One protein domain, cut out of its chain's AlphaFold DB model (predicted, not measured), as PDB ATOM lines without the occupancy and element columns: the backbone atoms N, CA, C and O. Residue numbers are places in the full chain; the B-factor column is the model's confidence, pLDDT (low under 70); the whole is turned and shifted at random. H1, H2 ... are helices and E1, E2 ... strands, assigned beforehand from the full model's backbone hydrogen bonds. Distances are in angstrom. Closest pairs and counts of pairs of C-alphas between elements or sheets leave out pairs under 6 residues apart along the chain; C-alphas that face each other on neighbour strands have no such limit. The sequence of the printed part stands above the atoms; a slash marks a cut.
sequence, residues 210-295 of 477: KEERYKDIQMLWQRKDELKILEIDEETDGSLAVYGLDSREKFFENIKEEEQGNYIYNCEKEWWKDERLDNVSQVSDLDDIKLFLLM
ATOM      1  N   LYS A 210     155.606  79.419 167.196       88.06
ATOM      2  CA  LYS A 210     154.179  79.762 167.335       88.06
ATOM      3  C   LYS A 210     153.736  79.683 168.797       88.06
ATOM      4  O   LYS A 210     152.982  80.535 169.254       88.06
ATOM      5  N   GLU A 211     154.238  78.705 169.554       89.69
ATOM      6  CA  GLU A 211     153.909  78.547 170.975       89.69
ATOM      7  C   GLU A 211     154.305  79.780 171.804       89.69
ATOM      8  O   GLU A 211     153.524  80.253 172.630       89.69
ATOM      9  N   GLU A 212     155.505  80.319 171.593       88.75
ATOM     10  CA  GLU A 212     155.956  81.540 172.270       88.75
ATOM     11  C   GLU A 212     155.128  82.755 171.868       88.75
ATOM     12  O   GLU A 212     154.772  83.563 172.720       88.75
ATOM     13  N   ARG A 213     154.748  82.849 170.594       88.31
ATOM     14  CA  ARG A 213     153.870  83.916 170.123       88.31
ATOM     15  C   ARG A 213     152.489  83.869 170.781       88.31
ATOM     16  O   ARG A 213     151.993  84.901 171.218       88.31
ATOM     17  N   TYR A 214     151.871  82.694 170.913       89.25
ATOM     18  CA  TYR A 214     150.587  82.587 171.619       89.25
ATOM     19  C   TYR A 214     150.713  82.958 173.096       89.25
ATOM     20  O   TYR A 214     149.795  83.563 173.648       89.25
ATOM     21  N   LYS A 215     151.851  82.662 173.737       90.69
ATOM     22  CA  LYS A 215     152.119  83.129 175.108       90.69
ATOM     23  C   LYS A 215     152.155  84.656 175.178       90.69
ATOM     24  O   LYS A 215     151.563  85.211 176.103       90.69
ATOM     25  N   ASP A 216     152.773  85.321 174.201       91.81
ATOM     26  CA  ASP A 216     152.771  86.786 174.117       91.81
ATOM     27  C   ASP A 216     151.347  87.332 173.952       91.81
ATOM     28  O   ASP A 216     150.931  88.192 174.726       91.81
ATOM     29  N   ILE A 217     150.570  86.793 173.003       92.56
ATOM     30  CA  ILE A 217     149.174  87.200 172.763       92.56
ATOM     31  C   ILE A 217     148.344  87.043 174.043       92.56
ATOM     32  O   ILE A 217     147.630  87.963 174.442       92.56
ATOM     33  N   GLN A 218     148.450  85.898 174.720       92.94
ATOM     34  CA  GLN A 218     147.726  85.640 175.964       92.94
ATOM     35  C   GLN A 218     148.105  86.633 177.061       92.94
ATOM     36  O   GLN A 218     147.225  87.150 177.748       92.94
ATOM     37  N   MET A 219     149.395  86.913 177.223       93.25
ATOM     38  CA  MET A 219     149.896  87.834 178.238       93.25
ATOM     39  C   MET A 219     149.459  89.279 177.969       93.25
ATOM     40  O   MET A 219     148.956  89.938 178.882       93.25
ATOM     41  N   LEU A 220     149.569  89.742 176.720       94.75
ATOM     42  CA  LEU A 220     149.095  91.060 176.299       94.75
ATOM     43  C   LEU A 220     147.583  91.194 176.512       94.75
ATOM     44  O   LEU A 220     147.127  92.148 177.142       94.75
ATOM     45  N   TRP A 221     146.799  90.213 176.059       94.62
ATOM     46  CA  TRP A 221     145.340  90.279 176.131       94.62
ATOM     47  C   TRP A 221     144.797  90.164 177.559       94.62
ATOM     48  O   TRP A 221     143.849  90.860 177.919       94.62
ATOM     49  N   GLN A 222     145.429  89.360 178.424       94.12
ATOM     50  CA  GLN A 222     145.089  89.308 179.854       94.12
ATOM     51  C   GLN A 222     145.271  90.661 180.555       94.12
ATOM     52  O   GLN A 222     144.601  90.930 181.553       94.12
ATOM     53  N   ARG A 223     146.156  91.515 180.032       94.31
ATOM     54  CA  ARG A 223     146.431  92.866 180.530       94.31
ATOM     55  C   ARG A 223     145.845  93.953 179.624       94.31
ATOM     56  O   ARG A 223     146.249  95.106 179.747       94.31
ATOM     57  N   LYS A 224     144.887  93.632 178.741       94.25
ATOM     58  CA  LYS A 224     144.381  94.576 177.725       94.25
ATOM     59  C   LYS A 224     143.896  95.905 178.307       94.25
ATOM     60  O   LYS A 224     144.157  96.942 177.715       94.25
ATOM     61  N   ASP A 225     143.249  95.900 179.472       93.69
ATOM     62  CA  ASP A 225     142.719  97.126 180.082       93.69
ATOM     63  C   ASP A 225     143.836  97.948 180.748       93.69
ATOM     64  O   ASP A 225     143.832  99.174 180.682       93.69
ATOM     65  N   GLU A 226     144.827  97.278 181.343       94.38
ATOM     66  CA  GLU A 226     146.018  97.913 181.928       94.38
ATOM     67  C   GLU A 226     146.888  98.561 180.844       94.38
ATOM     68  O   GLU A 226     147.323  99.703 180.989       94.38
ATOM     69  N   LEU A 227     147.117  97.830 179.750       94.88
ATOM     70  CA  LEU A 227     147.947  98.233 178.612       94.88
ATOM     71  C   LEU A 227     147.172  99.035 177.556       94.88
ATOM     72  O   LEU A 227     147.757  99.497 176.577       94.88
ATOM     73  N   LYS A 228     145.861  99.199 177.756       95.94
ATOM     74  CA  LYS A 228     144.915  99.864 176.855       95.94
ATOM     75  C   LYS A 228     144.982  99.384 175.406       95.94
ATOM     76  O   LYS A 228     145.021 100.190 174.472       95.94
ATOM     77  N   ILE A 229     145.019  98.070 175.245       95.81
ATOM     78  CA  ILE A 229     145.053  97.389 173.955       95.81
ATOM     79  C   ILE A 229     143.625  97.272 173.420       95.81
ATOM     80  O   ILE A 229     142.714  96.860 174.139       95.81
ATOM     81  N   LEU A 230     143.457  97.630 172.151       93.19
ATOM     82  CA  LEU A 230     142.211  97.528 171.402       93.19
ATOM     83  C   LEU A 230     142.187  96.271 170.528       93.19
ATOM     84  O   LEU A 230     141.207  95.531 170.542       93.19
ATOM     85  N   GLU A 231     143.278  96.018 169.809       91.94
ATOM     86  CA  GLU A 231     143.400  94.949 168.815       91.94
ATOM     87  C   GLU A 231     144.846  94.429 168.816       91.94
ATOM     88  O   GLU A 231     145.788  95.157 169.153       91.94
ATOM     89  N   ILE A 232     145.016  93.148 168.494       93.19
ATOM     90  CA  ILE A 232     146.323  92.521 168.283       93.19
ATOM     91  C   ILE A 232     146.211  91.701 167.006       93.19
ATOM     92  O   ILE A 232     145.420  90.758 166.964       93.19
ATOM     93  N   ASP A 233     147.033  92.036 166.022       87.19
ATOM     94  CA  ASP A 233     147.148  91.309 164.768       87.19
ATOM     95  C   ASP A 233     148.483  90.563 164.697       87.19
ATOM     96  O   ASP A 233     149.506  90.976 165.252       87.19
ATOM     97  N   GLU A 234     148.466  89.417 164.025       84.12
ATOM     98  CA  GLU A 234     149.666  88.633 163.768       84.12
ATOM     99  C   GLU A 234     150.255  89.005 162.413       84.12
ATOM    100  O   GLU A 234     149.602  88.853 161.384       84.12
ATOM    101  N   GLU A 235     151.523  89.399 162.397       75.75
ATOM    102  CA  GLU A 235     152.214  89.729 161.158       75.75
ATOM    103  C   GLU A 235     152.790  88.482 160.471       75.75
ATOM    104  O   GLU A 235     152.953  87.386 161.047       75.75
ATOM    105  N   THR A 236     153.101  88.662 159.190       63.66
ATOM    106  CA  THR A 236     153.662  87.621 158.319       63.66
ATOM    107  C   THR A 236     155.059  87.195 158.773       63.66
ATOM    108  O   THR A 236     155.300  85.999 158.929       63.66
ATOM    109  N   ASP A 237     155.899  88.162 159.152       68.56
ATOM    110  CA  ASP A 237     157.251  87.974 159.704       68.56
ATOM    111  C   ASP A 237     157.273  87.380 161.129       68.56
ATOM    112  O   ASP A 237     158.325  87.110 161.712       68.56
ATOM    113  N   GLY A 238     156.092  87.165 161.710       72.25
ATOM    114  CA  GLY A 238     155.907  86.607 163.038       72.25
ATOM    115  C   GLY A 238     155.980  87.605 164.189       72.25
ATOM    116  O   GLY A 238     155.920  87.169 165.343       72.25
ATOM    117  N   SER A 239     156.064  88.903 163.901       83.56
ATOM    118  CA  SER A 239     155.801  89.960 164.877       83.56
ATOM    119  C   SER A 239     154.306  90.056 165.230       83.56
ATOM    120  O   SER A 239     153.447  89.431 164.599       83.56
ATOM    121  N   LEU A 240     153.999  90.786 166.305       90.56
ATOM    122  CA  LEU A 240     152.631  91.136 166.690       90.56
ATOM    123  C   LEU A 240     152.423  92.636 166.501       90.56
ATOM    124  O   LEU A 240     153.109  93.435 167.148       90.56
ATOM    125  N   ALA A 241     151.460  93.012 165.668       92.19
ATOM    126  CA  ALA A 241     150.970  94.376 165.593       92.19
ATOM    127  C   ALA A 241     149.983  94.610 166.743       92.19
ATOM    128  O   ALA A 241     148.958  93.945 166.852       92.19
ATOM    129  N   VAL A 242     150.315  95.530 167.642       95.12
ATOM    130  CA  VAL A 242     149.511  95.861 168.822       95.12
ATOM    131  C   VAL A 242     148.950  97.262 168.646       95.12
ATOM    132  O   VAL A 242     149.704  98.231 168.537       95.12
ATOM    133  N   TYR A 243     147.628  97.372 168.668       94.00
ATOM    134  CA  TYR A 243     146.908  98.630 168.519       94.00
ATOM    135  C   TYR A 243     146.335  99.050 169.868       94.00
ATOM    136  O   TYR A 243     145.657  98.264 170.538       94.00
ATOM    137  N   GLY A 244     146.608 100.278 170.304       95.56
ATOM    138  CA  GLY A 244     146.163 100.749 171.614       95.56
ATOM    139  C   GLY A 244     145.957 102.256 171.720       95.56
ATOM    140  O   GLY A 244     146.072 102.997 170.747       95.56
ATOM    141  N   LEU A 245     145.598 102.701 172.928       95.69
ATOM    142  CA  LEU A 245     145.205 104.092 173.207       95.69
ATOM    143  C   LEU A 245     146.334 104.995 173.725       95.69
ATOM    144  O   LEU A 245     146.154 106.213 173.791       95.69
ATOM    145  N   ASP A 246     147.427 104.413 174.213       94.62
ATOM    146  CA  ASP A 246     148.546 105.155 174.796       94.62
ATOM    147  C   ASP A 246     149.635 105.401 173.735       94.62
ATOM    148  O   ASP A 246     149.625 104.799 172.667       94.62
ATOM    149  N   SER A 247     150.586 106.307 174.003       93.56
ATOM    150  CA  SER A 247     151.732 106.460 173.099       93.56
ATOM    151  C   SER A 247     152.603 105.204 173.124       93.56
ATOM    152  O   SER A 247     152.637 104.471 174.120       93.56
ATOM    153  N   ARG A 248     153.369 104.995 172.051       94.00
ATOM    154  CA  ARG A 248     154.311 103.876 171.948       94.00
ATOM    155  C   ARG A 248     155.260 103.804 173.145       94.00
ATOM    156  O   ARG A 248     155.471 102.727 173.693       94.00
ATOM    157  N   GLU A 249     155.817 104.931 173.574       93.56
ATOM    158  CA  GLU A 249     156.744 104.990 174.710       93.56
ATOM    159  C   GLU A 249     156.072 104.488 175.984       93.56
ATOM    160  O   GLU A 249     156.623 103.647 176.688       93.56
ATOM    161  N   LYS A 250     154.847 104.952 176.241       93.81
ATOM    162  CA  LYS A 250     154.096 104.589 177.438       93.81
ATOM    163  C   LYS A 250     153.669 103.120 177.438       93.81
ATOM    164  O   LYS A 250     153.653 102.496 178.494       93.81
ATOM    165  N   PHE A 251     153.351 102.554 176.275       94.38
ATOM    166  CA  PHE A 251     153.120 101.117 176.151       94.38
ATOM    167  C   PHE A 251     154.358 100.321 176.588       94.38
ATOM    168  O   PHE A 251     154.259  99.468 177.472       94.38
ATOM    169  N   PHE A 252     155.537 100.650 176.048       93.38
ATOM    170  CA  PHE A 252     156.780  99.949 176.384       93.38
ATOM    171  C   PHE A 252     157.289 100.232 177.809       93.38
ATOM    172  O   PHE A 252     157.959  99.376 178.374       93.38
ATOM    173  N   GLU A 253     156.938 101.362 178.435       92.75
ATOM    174  CA  GLU A 253     157.189 101.605 179.870       92.75
ATOM    175  C   GLU A 253     156.434 100.620 180.781       92.75
ATOM    176  O   GLU A 253     156.899 100.312 181.880       92.75
ATOM    177  N   ASN A 254     155.281 100.116 180.330       91.50
ATOM    178  CA  ASN A 254     154.420  99.215 181.100       91.50
ATOM    179  C   ASN A 254     154.663  97.722 180.804       91.50
ATOM    180  O   ASN A 254     154.053  96.856 181.443       91.50
ATOM    181  N   ILE A 255     155.563  97.411 179.867       91.00
ATOM    182  CA  ILE A 255     155.982  96.047 179.521       91.00
ATOM    183  C   ILE A 255     157.386  95.826 180.089       91.00
ATOM    184  O   ILE A 255     158.306  96.588 179.789       91.00
ATOM    185  N   LYS A 256     157.578  94.784 180.908       83.56
ATOM    186  CA  LYS A 256     158.919  94.479 181.435       83.56
ATOM    187  C   LYS A 256     159.838  93.989 180.317       83.56
ATOM    188  O   LYS A 256     159.366  93.378 179.367       83.56
ATOM    189  N   GLU A 257     161.145  94.202 180.441       78.62
ATOM    190  CA  GLU A 257     162.127  93.794 179.421       78.62
ATOM    191  C   GLU A 257     162.052  92.285 179.125       78.62
ATOM    192  O   GLU A 257     162.068  91.877 177.970       78.62
ATOM    193  N   GLU A 258     161.852  91.454 180.151       75.06
ATOM    194  CA  GLU A 258     161.664  90.006 180.009       75.06
ATOM    195  C   GLU A 258     160.316  89.582 179.386       75.06
ATOM    196  O   GLU A 258     160.137  88.411 179.059       75.06
ATOM    197  N   GLU A 259     159.371  90.513 179.245       76.31
ATOM    198  CA  GLU A 259     158.052  90.332 178.616       76.31
ATOM    199  C   GLU A 259     158.026  90.888 177.176       76.31
ATOM    200  O   GLU A 259     157.010  90.776 176.482       76.31
ATOM    201  N   GLN A 260     159.118  91.512 176.714       74.56
ATOM    202  CA  GLN A 260     159.196  92.084 175.373       74.56
ATOM    203  C   GLN A 260     159.358  90.979 174.328       74.56
ATOM    204  O   GLN A 260     160.427  90.394 174.156       74.56
ATOM    205  N   GLY A 261     158.267  90.713 173.615       81.31
ATOM    206  CA  GLY A 261     158.272  89.994 172.350       81.31
ATOM    207  C   GLY A 261     158.579  90.926 171.175       81.31
ATOM    208  O   GLY A 261     158.896  92.106 171.340       81.31
ATOM    209  N   ASN A 262     158.463  90.394 169.959       86.44
ATOM    210  CA  ASN A 262     158.621  91.180 168.737       86.44
ATOM    211  C   ASN A 262     157.325  91.960 168.445       86.44
ATOM    212  O   ASN A 262     156.472  91.484 167.697       86.44
ATOM    213  N   TYR A 263     157.141  93.107 169.107       91.62
ATOM    214  CA  TYR A 263     155.916  93.912 169.029       91.62
ATOM    215  C   TYR A 263     156.096  95.161 168.156       91.62
ATOM    216  O   TYR A 263     157.007  95.965 168.375       91.62
ATOM    217  N   ILE A 264     155.158  95.379 167.238       91.25
ATOM    218  CA  ILE A 264     154.984  96.620 166.482       91.25
ATOM    219  C   ILE A 264     153.785  97.346 167.090       91.25
ATOM    220  O   ILE A 264     152.655  96.902 166.947       91.25
ATOM    221  N   TYR A 265     154.016  98.448 167.804       93.56
ATOM    222  CA  TYR A 265     152.933  99.171 168.478       93.56
ATOM    223  C   TYR A 265     152.466 100.389 167.679       93.56
ATOM    224  O   TYR A 265     153.292 101.239 167.331       93.56
ATOM    225  N   ASN A 266     151.150 100.506 167.488       93.25
ATOM    226  CA  ASN A 266     150.480 101.642 166.858       93.25
ATOM    227  C   ASN A 266     149.460 102.273 167.821       93.25
ATOM    228  O   ASN A 266     148.641 101.585 168.433       93.25
ATOM    229  N   CYS A 267     149.502 103.601 167.945       94.06
ATOM    230  CA  CYS A 267     148.521 104.359 168.718       94.06
ATOM    231  C   CYS A 267     147.334 104.725 167.819       94.06
ATOM    232  O   CYS A 267     147.463 105.566 166.931       94.06
ATOM    233  N   GLU A 268     146.167 104.133 168.069       90.88
ATOM    234  CA  GLU A 268     144.961 104.341 167.250       90.88
ATOM    235  C   GLU A 268     144.501 105.801 167.238       90.88
ATOM    236  O   GLU A 268     144.047 106.323 166.221       90.88
ATOM    237  N   LYS A 269     144.710 106.509 168.352       90.06
ATOM    238  CA  LYS A 269     144.338 107.923 168.483       90.06
ATOM    239  C   LYS A 269     145.019 108.840 167.477       90.06
ATOM    240  O   LYS A 269     144.510 109.925 167.223       90.06
ATOM    241  N   GLU A 270     146.166 108.446 166.931       89.44
ATOM    242  CA  GLU A 270     146.874 109.245 165.925       89.44
ATOM    243  C   GLU A 270     146.129 109.285 164.583       89.44
ATOM    244  O   GLU A 270     146.343 110.201 163.784       89.44
ATOM    245  N   TRP A 271     145.231 108.324 164.351       87.19
ATOM    246  CA  TRP A 271     144.454 108.184 163.120       87.19
ATOM    247  C   TRP A 271     143.039 108.751 163.239       87.19
ATOM    248  O   TRP A 271     142.393 109.011 162.218       87.19
ATOM    249  N   TRP A 272     142.578 108.988 164.469       92.12
ATOM    250  CA  TRP A 272     141.256 109.529 164.742       92.12
ATOM    251  C   TRP A 272     141.184 111.030 164.437       92.12
ATOM    252  O   TRP A 272     142.063 111.811 164.801       92.12
ATOM    253  N   LYS A 273     140.135 111.445 163.729       92.50
ATOM    254  CA  LYS A 273     139.902 112.825 163.275       92.50
ATOM    255  C   LYS A 273     138.712 113.463 163.979       92.50
ATOM    256  O   LYS A 273     138.635 114.690 164.033       92.50
ATOM    257  N   ASP A 274     137.777 112.667 164.484       94.12
ATOM    258  CA  ASP A 274     136.594 113.146 165.178       94.12
ATOM    259  C   ASP A 274     136.906 113.401 166.656       94.12
ATOM    260  O   ASP A 274     137.127 112.476 167.438       94.12
ATOM    261  N   GLU A 275     136.850 114.674 167.055       94.25
ATOM    262  CA  GLU A 275     137.155 115.156 168.414       94.25
ATOM    263  C   GLU A 275     136.341 114.451 169.517       94.25
ATOM    264  O   GLU A 275     136.707 114.471 170.691       94.25
ATOM    265  N   ARG A 276     135.215 113.799 169.190       94.50
ATOM    266  CA  ARG A 276     134.457 113.022 170.184       94.50
ATOM    267  C   ARG A 276     135.251 111.827 170.709       94.50
ATOM    268  O   ARG A 276     135.053 111.466 171.872       94.50
ATOM    269  N   LEU A 277     136.136 111.250 169.894       94.81
ATOM    270  CA  LEU A 277     136.999 110.132 170.276       94.81
ATOM    271  C   LEU A 277     138.159 110.551 171.189       94.81
ATOM    272  O   LEU A 277     138.715 109.699 171.881       94.81
ATOM    273  N   ASP A 278     138.456 111.850 171.321       90.94
ATOM    274  CA  ASP A 278     139.447 112.345 172.291       90.94
ATOM    275  C   ASP A 278     139.088 111.954 173.734       90.94
ATOM    276  O   ASP A 278     139.966 111.791 174.589       90.94
ATOM    277  N   ASN A 279     137.791 111.759 173.999       89.75
ATOM    278  CA  ASN A 279     137.269 111.346 175.299       89.75
ATOM    279  C   ASN A 279     137.531 109.867 175.625       89.75
ATOM    280  O   ASN A 279     137.408 109.486 176.787       89.75
ATOM    281  N   VAL A 280     137.895 109.038 174.642       95.12
ATOM    282  CA  VAL A 280     138.204 107.617 174.846       95.12
ATOM    283  C   VAL A 280     139.579 107.523 175.490       95.12
ATOM    284  O   VAL A 280     140.602 107.709 174.844       95.12
ATOM    285  N   SER A 281     139.639 107.282 176.789       92.69
ATOM    286  CA  SER A 281     140.880 107.232 177.572       92.69
ATOM    287  C   SER A 281     141.221 105.831 178.078       92.69
ATOM    288  O   SER A 281     142.383 105.577 178.424       92.69
ATOM    289  N   GLN A 282     140.217 104.953 178.101       94.69
ATOM    290  CA  GLN A 282     140.246 103.550 178.494       94.69
ATOM    291  C   GLN A 282     139.512 102.700 177.454       94.69
ATOM    292  O   GLN A 282     138.632 103.193 176.752       94.69
ATOM    293  N   VAL A 283     139.827 101.405 177.398       93.00
ATOM    294  CA  VAL A 283     139.158 100.455 176.489       93.00
ATOM    295  C   VAL A 283     137.654 100.389 176.777       93.00
ATOM    296  O   VAL A 283     136.854 100.405 175.850       93.00
ATOM    297  N   SER A 284     137.264 100.420 178.056       93.81
ATOM    298  CA  SER A 284     135.859 100.408 178.488       93.81
ATOM    299  C   SER A 284     135.050 101.629 178.043       93.81
ATOM    300  O   SER A 284     133.825 101.591 178.067       93.81
ATOM    301  N   ASP A 285     135.694 102.730 177.637       95.00
ATOM    302  CA  ASP A 285     134.961 103.879 177.089       95.00
ATOM    303  C   ASP A 285     134.292 103.513 175.745       95.00
ATOM    304  O   ASP A 285     133.297 104.124 175.357       95.00
ATOM    305  N   LEU A 286     134.784 102.472 175.062       94.81
ATOM    306  CA  LEU A 286     134.189 101.906 173.847       94.81
ATOM    307  C   LEU A 286     133.054 100.904 174.129       94.81
ATOM    308  O   LEU A 286     132.452 100.392 173.188       94.81
ATOM    309  N   ASP A 287     132.685 100.681 175.396       92.75
ATOM    310  CA  ASP A 287     131.419 100.017 175.750       92.75
ATOM    311  C   ASP A 287     130.205 100.942 175.485       92.75
ATOM    312  O   ASP A 287     129.041 100.524 175.571       92.75
ATOM    313  N   ASP A 288     130.454 102.204 175.109       95.75
ATOM    314  CA  ASP A 288     129.487 103.074 174.443       95.75
ATOM    315  C   ASP A 288     129.461 102.782 172.935       95.75
ATOM    316  O   ASP A 288     130.406 103.070 172.194       95.75
ATOM    317  N   ILE A 289     128.326 102.265 172.456       96.25
ATOM    318  CA  ILE A 289     128.132 101.893 171.049       96.25
ATOM    319  C   ILE A 289     128.371 103.059 170.076       96.25
ATOM    320  O   ILE A 289     128.819 102.843 168.950       96.25
ATOM    321  N   LYS A 290     128.098 104.305 170.483       96.06
ATOM    322  CA  LYS A 290     128.308 105.481 169.632       96.06
ATOM    323  C   LYS A 290     129.789 105.778 169.458       96.06
ATOM    324  O   LYS A 290     130.185 106.131 168.349       96.06
ATOM    325  N   LEU A 291     130.590 105.636 170.515       96.19
ATOM    326  CA  LEU A 291     132.043 105.801 170.433       96.19
ATOM    327  C   LEU A 291     132.679 104.635 169.674       96.19
ATOM    328  O   LEU A 291     133.485 104.872 168.779       96.19
ATOM    329  N   PHE A 292     132.236 103.403 169.935       96.31
ATOM    330  CA  PHE A 292     132.668 102.217 169.197       96.31
ATOM    331  C   PHE A 292     132.447 102.352 167.683       96.31
ATOM    332  O   PHE A 292     133.380 102.202 166.895       96.31
ATOM    333  N   LEU A 293     131.225 102.682 167.251       96.38
ATOM    334  CA  LEU A 293     130.932 102.820 165.822       96.38
ATOM    335  C   LEU A 293     131.616 104.030 165.198       96.38
ATOM    336  O   LEU A 293     131.943 103.990 164.015       96.38
ATOM    337  N   LEU A 294     131.829 105.103 165.961       95.38
ATOM    338  CA  LEU A 294     132.594 106.244 165.478       95.38
ATOM    339  C   LEU A 294     134.055 105.856 165.224       95.38
ATOM    340  O   LEU A 294     134.552 106.141 164.142       95.38
ATOM    341  N   MET A 295     134.689 105.129 166.146       94.56
ATOM    342  CA  MET A 295     136.025 104.562 165.942       94.56
ATOM    343  C   MET A 295     136.063 103.686 164.681       94.56
ATOM    344  O   MET A 295     136.921 103.875 163.826       94.56
TER     345      MET A 295
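Overview. This is residues 210 to 295 of the 477 residues of an uncharacterized protein of Roseburia sp. CAG:303 (UniProt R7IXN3). A small three-stranded sheet, E1 E2 E3, has H1 and H2 packed over one of its faces, and beyond the end of the sheet where E2 and E3 finish sits a separate small head of three short helices, H3, H4 and H5. The sheet with H1 and H2 makes the larger lobe; residues 268 to 274 lead across to the head, so that the two lobes follow each other along the longest axis. The printed part has 86 residues with five named helices and three named strands, along the chain H1 E1 E2 H2 E3 H3 H4 H5; the sheet has the order E1 E2 E3 and is mixed, and the class is mixed, helices and strands. The whole is compact, with a radius of gyration of the C-alphas of 13.4 A, yet elongated, spanning 38 by 25 by 20 A.

Along the chain. Begin at the sheet: find C-alpha 229 at (145.053, 97.389, 173.955), where E1, residues 229 to 234, starts its 14.2 A. E2 is residues 240 to 244, 12.6 A, and E3 is residues 263 to 267, 12.8 A. Go back to C-alpha 210 at (154.179, 79.762, 167.335); from there H1, residues 210 to 222, runs 18.2 A. H2 is residues 248 to 253, H3 residues 275 to 279 and H4 residues 283 to 287. H5, residues 289 to 295, ends at C-alpha 295, (136.025, 104.562, 165.942).

Arrangement. Look first at the hairpin E1 and E2, antiparallel at 163 degrees, where N 233 and O 241 are 2.8 A apart, within hydrogen-bond range. E2 and E3 are parallel at 24 degrees, with N 264 and O 240 at 2.8 A; E2, H2, E3 form a strand-helix-strand unit, two parallel strands with a helix between, with a right-handed crossover. H1 and H2 are on the same face, making two layers, helices on one face of a sheet. H1 has a height over the sheet of 9.8 A and runs along the strands, at 2 degrees to E2 on the local plane; its closest C-alphas to E1 are those of Trp 221 and Ile 229, 7.4 A. H2, at a height over the sheet of 9.3 A, only just stands up from the sheet, rising 41 degrees; its closest C-alphas to E3 are Arg 248 and Tyr 265, 6.0 A. H1 and H2 are apart. H4 only grazes the sheet with residues 283 to 286, and its closest C-alphas to E1 are Val 283 and Leu 230, 6.6 A. H3 and H5 touch, closest at the C-alphas of Leu 277 and Leu 291, 6.6 A. H4 and H5 are close but not clearly touching, with the C-alphas of Leu 286 and Phe 292 at 4.9 A. In H1, H2 and H5 every O i to N i+4 pair is within hydrogen-bond range; H3 and H4 each have 0 of 1, but 2 of 2 O i to N i+3 pairs.

Size, cuts and confidence. The two C-alphas farthest apart are those of Glu 211 and Glu 275, 40.3 A. The printed part has no cut, and no link is long. The mean pLDDT of the printed part is 90.7; look for low confidence, under 70, at residues 236 to 237.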